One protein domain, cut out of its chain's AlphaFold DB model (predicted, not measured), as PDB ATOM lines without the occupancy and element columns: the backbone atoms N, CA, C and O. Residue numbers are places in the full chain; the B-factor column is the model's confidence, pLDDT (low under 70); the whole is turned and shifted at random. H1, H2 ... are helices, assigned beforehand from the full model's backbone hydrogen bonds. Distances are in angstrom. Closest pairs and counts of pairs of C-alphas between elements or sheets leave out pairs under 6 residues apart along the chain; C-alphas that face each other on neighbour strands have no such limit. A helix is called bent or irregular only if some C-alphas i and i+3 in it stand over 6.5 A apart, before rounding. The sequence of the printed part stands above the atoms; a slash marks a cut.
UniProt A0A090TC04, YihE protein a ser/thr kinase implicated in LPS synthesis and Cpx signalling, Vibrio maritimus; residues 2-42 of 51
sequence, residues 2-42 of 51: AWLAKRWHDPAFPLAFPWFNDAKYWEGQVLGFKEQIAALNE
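This is residues 2 to 42 of the 51 residues of the protein "YihE protein a ser/thr kinase implicated in LPS synthesis and Cpx signalling" of Vibrio maritimus (UniProt A0A090TC04). A long straight helix, H4, sticks out as an arm from a small, loose head in which three short helices, H1, H2 and H3, follow one another round an open hook. The free arm, residues 22 to 42, makes much of the length, and no helix folds back along it. The printed part has 41 residues with four named helices, in the order H1, H2, H3, H4, and no named strand; the class is all helix. The whole is only just loose, close to extended, with a radius of gyration of the C-alphas of 13.3 A and spans of 42 by 18 by 11 A.

H1 holds residues 2 to 7 and measures 8.7 A from first to last C-alpha, beginning at C-alpha 2, (-46.024, -2.950, -41.874). After a tight link of 4 residues comes H2, residues 12 to 16, 6.1 A long. One residue, Phe 17, makes the tight link to H3, residues 18 to 21, 6.5 A long. H3 is neither bent nor irregular, but only just: C-alphas 18 and 21 are 6.5 A apart. Asp 22 makes the tight link to H4, residues 23 to 40, which runs 26.1 A from C-alpha 23 at (-40.775, 11.910, -39.024) to C-alpha 40 at (-65.555, 5.059, -34.321).

H1 and H2 are close but not clearly touching; their closest C-alphas, those of Arg 7 and Phe 13, are 6.8 A apart. H1 is also close to H3 but not clearly touching, with the C-alphas of Leu 4 and Phe 20 closest at 7.9 A. H2 and H3 are close but not clearly touching, and their closest C-alphas, those of Pro 14 and Phe 20, are 7.7 A apart. H3 and H4 are close but not clearly touching, with the C-alphas of Trp 19 and Tyr 25 closest at 6.6 A. H4 is apart from H1 and from H2. In H1, H2 and H4 every O i to N i+4 pair is within hydrogen-bond range. H3 is too short for such a pair, and its one O i to N i+3 pair is not within range.

The two C-alphas farthest apart are those of Pro 11 and Glu 42, at 41.9 A, while the first and last printed C-alphas, those of Ala 2 and Glu 42, are 27.5 A apart. Residues 22 to 42, of which 23 to 40 belong to H4, stand free. The printed part has no cut, and its three links are tight. The mean pLDDT of the printed part is 96.5, and no printed residue is under 70.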
ATOM      1  N   ALA A   2     -46.897  -1.773 -41.961       93.50
ATOM      2  CA  ALA A   2     -46.024  -2.950 -41.874       93.50
ATOM      3  C   ALA A   2     -45.613  -3.549 -43.240       93.50
ATOM      4  O   ALA A   2     -44.525  -4.101 -43.353       93.50
ATOM      5  N   TRP A   3     -46.450  -3.431 -44.279       95.81
ATOM      6  CA  TRP A   3     -46.108  -3.892 -45.632       95.81
ATOM      7  C   TRP A   3     -44.921  -3.125 -46.236       95.81
ATOM      8  O   TRP A   3     -44.002  -3.769 -46.734       95.81
ATOM      9  N   LEU A   4     -44.898  -1.788 -46.122       95.44
ATOM     10  CA  LEU A   4     -43.754  -0.978 -46.559       95.44
ATOM     11  C   LEU A   4     -42.508  -1.333 -45.740       95.44
ATOM     12  O   LEU A   4     -41.468  -1.631 -46.317       95.44
ATOM     13  N   ALA A   5     -42.632  -1.398 -44.408       95.44
ATOM     14  CA  ALA A   5     -41.506  -1.713 -43.523       95.44
ATOM     15  C   ALA A   5     -40.851  -3.064 -43.855       95.44
ATOM     16  O   ALA A   5     -39.630  -3.162 -43.942       95.44
ATOM     17  N   LYS A   6     -41.654  -4.108 -44.103       97.25
ATOM     18  CA  LYS A   6     -41.149  -5.445 -44.463       97.25
ATOM     19  C   LYS A   6     -40.347  -5.453 -45.766       97.25
ATOM     20  O   LYS A   6     -39.485  -6.310 -45.937       97.25
ATOM     21  N   ARG A   7     -40.637  -4.529 -46.682       97.12
ATOM     22  CA  ARG A   7     -40.047  -4.479 -48.026       97.12
ATOM     23  C   ARG A   7     -39.018  -3.366 -48.182       97.12
ATOM     24  O   ARG A   7     -38.503  -3.182 -49.270       97.12
ATOM     25  N   TRP A   8     -38.669  -2.671 -47.102       96.62
ATOM     26  CA  TRP A   8     -37.764  -1.525 -47.166       96.62
ATOM     27  C   TRP A   8     -36.354  -1.867 -47.672       96.62
ATOM     28  O   TRP A   8     -35.673  -1.019 -48.234       96.62
ATOM     29  N   HIS A   9     -35.935  -3.124 -47.513       95.69
ATOM     30  CA  HIS A   9     -34.666  -3.641 -48.028       95.69
ATOM     31  C   HIS A   9     -34.616  -3.734 -49.565       95.69
ATOM     32  O   HIS A   9     -33.529  -3.810 -50.128       95.69
ATOM     33  N   ASP A  10     -35.768  -3.763 -50.244       97.81
ATOM     34  CA  ASP A  10     -35.844  -3.738 -51.705       97.81
ATOM     35  C   ASP A  10     -35.553  -2.304 -52.199       97.81
ATOM     36  O   ASP A  10     -36.290  -1.385 -51.828       97.81
ATOM     37  N   PRO A  11     -34.520  -2.081 -53.040       97.00
ATOM     38  CA  PRO A  11     -34.126  -0.748 -53.503       97.00
ATOM     39  C   PRO A  11     -35.239   0.052 -54.188       97.00
ATOM     40  O   PRO A  11     -35.188   1.285 -54.202       97.00
ATOM     41  N   ALA A  12     -36.255  -0.615 -54.742       97.44
ATOM     42  CA  ALA A  12     -37.386   0.067 -55.361       97.44
ATOM     43  C   ALA A  12     -38.242   0.839 -54.338       97.44
ATOM     44  O   ALA A  12     -38.871   1.838 -54.689       97.44
ATOM     45  N   PHE A  13     -38.264   0.411 -53.071       96.94
ATOM     46  CA  PHE A  13     -39.160   0.962 -52.051       96.94
ATOM     47  C   PHE A  13     -38.715   2.331 -51.522       96.94
ATOM     48  O   PHE A  13     -39.552   3.233 -51.522       96.94
ATOM     49  N   PRO A  14     -37.443   2.557 -51.145       96.75
ATOM     50  CA  PRO A  14     -36.977   3.896 -50.799       96.75
ATOM     51  C   PRO A  14     -37.145   4.913 -51.934       96.75
ATOM     52  O   PRO A  14     -37.425   6.078 -51.668       96.75
ATOM     53  N   LEU A  15     -37.024   4.473 -53.193       95.88
ATOM     54  CA  LEU A  15     -37.208   5.330 -54.366       95.88
ATOM     55  C   LEU A  15     -38.679   5.708 -54.586       95.88
ATOM     56  O   LEU A  15     -38.985   6.870 -54.840       95.88
ATOM     57  N   ALA A  16     -39.587   4.734 -54.501       97.25
ATOM     58  CA  ALA A  16     -41.016   4.954 -54.728       97.25
ATOM     59  C   ALA A  16     -41.727   5.597 -53.522       97.25
ATOM     60  O   ALA A  16     -42.730   6.292 -53.688       97.25
ATOM     61  N   PHE A  17     -41.210   5.380 -52.310       96.94
ATOM     62  CA  PHE A  17     -41.818   5.813 -51.050       96.94
ATOM     63  C   PHE A  17     -40.815   6.548 -50.139       96.94
ATOM     64  O   PHE A  17     -40.654   6.172 -48.975       96.94
ATOM     65  N   PRO A  18     -40.145   7.615 -50.610       94.94
ATOM     66  CA  PRO A  18     -39.089   8.290 -49.847       94.94
ATOM     67  C   PRO A  18     -39.603   8.929 -48.548       94.94
ATOM     68  O   PRO A  18     -38.886   8.998 -47.553       94.94
ATOM     69  N   TRP A  19     -40.875   9.336 -48.529       95.38
ATOM     70  CA  TRP A  19     -41.561   9.906 -47.364       95.38
ATOM     71  C   TRP A  19     -41.721   8.921 -46.200       95.38
ATOM     72  O   TRP A  19     -42.016   9.335 -45.084       95.38
ATOM     73  N   PHE A  20     -41.534   7.618 -46.424       95.62
ATOM     74  CA  PHE A  20     -41.727   6.608 -45.385       95.62
ATOM     75  C   PHE A  20     -40.742   6.750 -44.214       95.62
ATOM     76  O   PHE A  20     -41.054   6.339 -43.098       95.62
ATOM     77  N   ASN A  21     -39.576   7.360 -44.450       91.69
ATOM     78  CA  ASN A  21     -38.568   7.623 -43.422       91.69
ATOM     79  C   ASN A  21     -38.637   9.056 -42.847       91.69
ATOM     80  O   ASN A  21     -37.750   9.463 -42.099       91.69
ATOM     81  N   ASP A  22     -39.661   9.836 -43.205       96.12
ATOM     82  CA  ASP A  22     -39.869  11.193 -42.698       96.12
ATOM     83  C   ASP A  22     -40.641  11.159 -41.366       96.12
ATOM     84  O   ASP A  22     -41.727  10.582 -41.274       96.12
ATOM     85  N   ALA A  23     -40.111  11.804 -40.323       95.06
ATOM     86  CA  ALA A  23     -40.775  11.910 -39.024       95.06
ATOM     87  C   ALA A  23     -42.149  12.600 -39.117       95.06
ATOM     88  O   ALA A  23     -43.116  12.134 -38.510       95.06
ATOM     89  N   LYS A  24     -42.272  13.647 -39.943       96.00
ATOM     90  CA  LYS A  24     -43.519  14.402 -40.126       96.00
ATOM     91  C   LYS A  24     -44.629  13.535 -40.714       96.00
ATOM     92  O   LYS A  24     -45.801  13.686 -40.367       96.00
ATOM     93  N   TYR A  25     -44.270  12.606 -41.599       95.81
ATOM     94  CA  TYR A  25     -45.223  11.646 -42.142       95.81
ATOM     95  C   TYR A  25     -45.846  10.802 -41.022       95.81
ATOM     96  O   TYR A  25     -47.070  10.659 -40.955       95.81
ATOM     97  N   TRP A  26     -45.018  10.287 -40.110       96.38
ATOM     98  CA  TRP A  26     -45.474   9.457 -38.995       96.38
ATOM     99  C   TRP A  26     -46.278  10.233 -37.952       96.38
ATOM    100  O   TRP A  26     -47.260   9.695 -37.440       96.38
ATOM    101  N   GLU A  27     -45.940  11.495 -37.691       97.69
ATOM    102  CA  GLU A  27     -46.778  12.388 -36.877       97.69
ATOM    103  C   GLU A  27     -48.196  12.502 -37.459       97.69
ATOM    104  O   GLU A  27     -49.184  12.336 -36.737       97.69
ATOM    105  N   GLY A  28     -48.301  12.686 -38.780       97.69
ATOM    106  CA  GLY A  28     -49.581  12.698 -39.489       97.69
ATOM    107  C   GLY A  28     -50.335  11.368 -39.399       97.69
ATOM    108  O   GLY A  28     -51.545  11.362 -39.180       97.69
ATOM    109  N   GLN A  29     -49.638  10.230 -39.507       96.88
ATOM    110  CA  GLN A  29     -50.263   8.908 -39.341       96.88
ATOM    111  C   GLN A  29     -50.846   8.720 -37.935       96.88
ATOM    112  O   GLN A  29     -51.959   8.214 -37.791       96.88
ATOM    113  N   VAL A  30     -50.125   9.148 -36.895       97.19
ATOM    114  CA  VAL A  30     -50.609   9.075 -35.509       97.19
ATOM    115  C   VAL A  30     -51.850   9.941 -35.316       97.19
ATOM    116  O   VAL A  30     -52.802   9.492 -34.676       97.19
ATOM    117  N   LEU A  31     -51.862  11.160 -35.865       98.06
ATOM    118  CA  LEU A  31     -53.041  12.024 -35.814       98.06
ATOM    119  C   LEU A  31     -54.241  11.363 -36.505       98.06
ATOM    120  O   LEU A  31     -55.298  11.247 -35.890       98.06
ATOM    121  N   GLY A  32     -54.048  10.834 -37.716       97.75
ATOM    122  CA  GLY A  32     -55.109  10.151 -38.459       97.75
ATOM    123  C   GLY A  32     -55.693   8.952 -37.703       97.75
ATOM    124  O   GLY A  32     -56.906   8.762 -37.694       97.75
ATOM    125  N   PHE A  33     -54.873   8.169 -36.992       97.69
ATOM    126  CA  PHE A  33     -55.395   7.086 -36.148       97.69
ATOM    127  C   PHE A  33     -56.220   7.595 -34.965       97.69
ATOM    128  O   PHE A  33     -57.231   6.981 -34.624       97.69
ATOM    129  N   LYS A  34     -55.834   8.717 -34.349       98.19
ATOM    130  CA  LYS A  34     -56.637   9.333 -33.281       98.19
ATOM    131  C   LYS A  34     -57.989   9.806 -33.808       98.19
ATOM    132  O   LYS A  34     -59.000   9.565 -33.157       98.19
ATOM    133  N   GLU A  35     -58.009  10.422 -34.987       98.19
ATOM    134  CA  GLU A  35     -59.242  10.857 -35.654       98.19
ATOM    135  C   GLU A  35     -60.140   9.670 -36.011       98.19
ATOM    136  O   GLU A  35     -61.337   9.698 -35.736       98.19
ATOM    137  N   GLN A  36     -59.570   8.582 -36.538       98.00
ATOM    138  CA  GLN A  36     -60.318   7.355 -36.826       98.00
ATOM    139  C   GLN A  36     -60.931   6.744 -35.563       98.00
ATOM    140  O   GLN A  36     -62.096   6.355 -35.574       98.00
ATOM    141  N   ILE A  37     -60.181   6.686 -34.460       97.88
ATOM    142  CA  ILE A  37     -60.708   6.215 -33.172       97.88
ATOM    143  C   ILE A  37     -61.830   7.134 -32.677       97.88
ATOM    144  O   ILE A  37     -62.842   6.643 -32.180       97.88
ATOM    145  N   ALA A  38     -61.675   8.453 -32.808       97.25
ATOM    146  CA  ALA A  38     -62.715   9.404 -32.432       97.25
ATOM    147  C   ALA A  38     -63.997   9.188 -33.250       97.25
ATOM    148  O   ALA A  38     -65.072   9.117 -32.664       97.25
ATOM    149  N   ALA A  39     -63.875   8.983 -34.565       96.12
ATOM    150  CA  ALA A  39     -65.005   8.705 -35.451       96.12
ATOM    151  C   ALA A  39     -65.713   7.383 -35.108       96.12
ATOM    152  O   ALA A  39     -66.936   7.315 -35.112       96.12
ATOM    153  N   LEU A  40     -64.965   6.333 -34.753       96.69
ATOM    154  CA  LEU A  40     -65.555   5.059 -34.321       96.69
ATOM    155  C   LEU A  40     -66.311   5.167 -32.988       96.69
ATOM    156  O   LEU A  40     -67.244   4.404 -32.752       96.69
ATOM    157  N   ASN A  41     -65.900   6.094 -32.122       96.06
ATOM    158  CA  ASN A  41     -66.547   6.359 -30.837       96.06
ATOM    159  C   ASN A  41     -67.648   7.425 -30.924       96.06
ATOM    160  O   ASN A  41     -68.306   7.706 -29.917       96.06
ATOM    161  N   GLU A  42     -67.836   8.049 -32.087       94.69
ATOM    162  CA  GLU A  42     -68.871   9.050 -32.282       94.69
ATOM    163  C   GLU A  42     -70.250   8.403 -32.123       94.69
ATOM    164  O   GLU A  42     -70.522   7.300 -32.606       94.69
TER     165      GLU A  42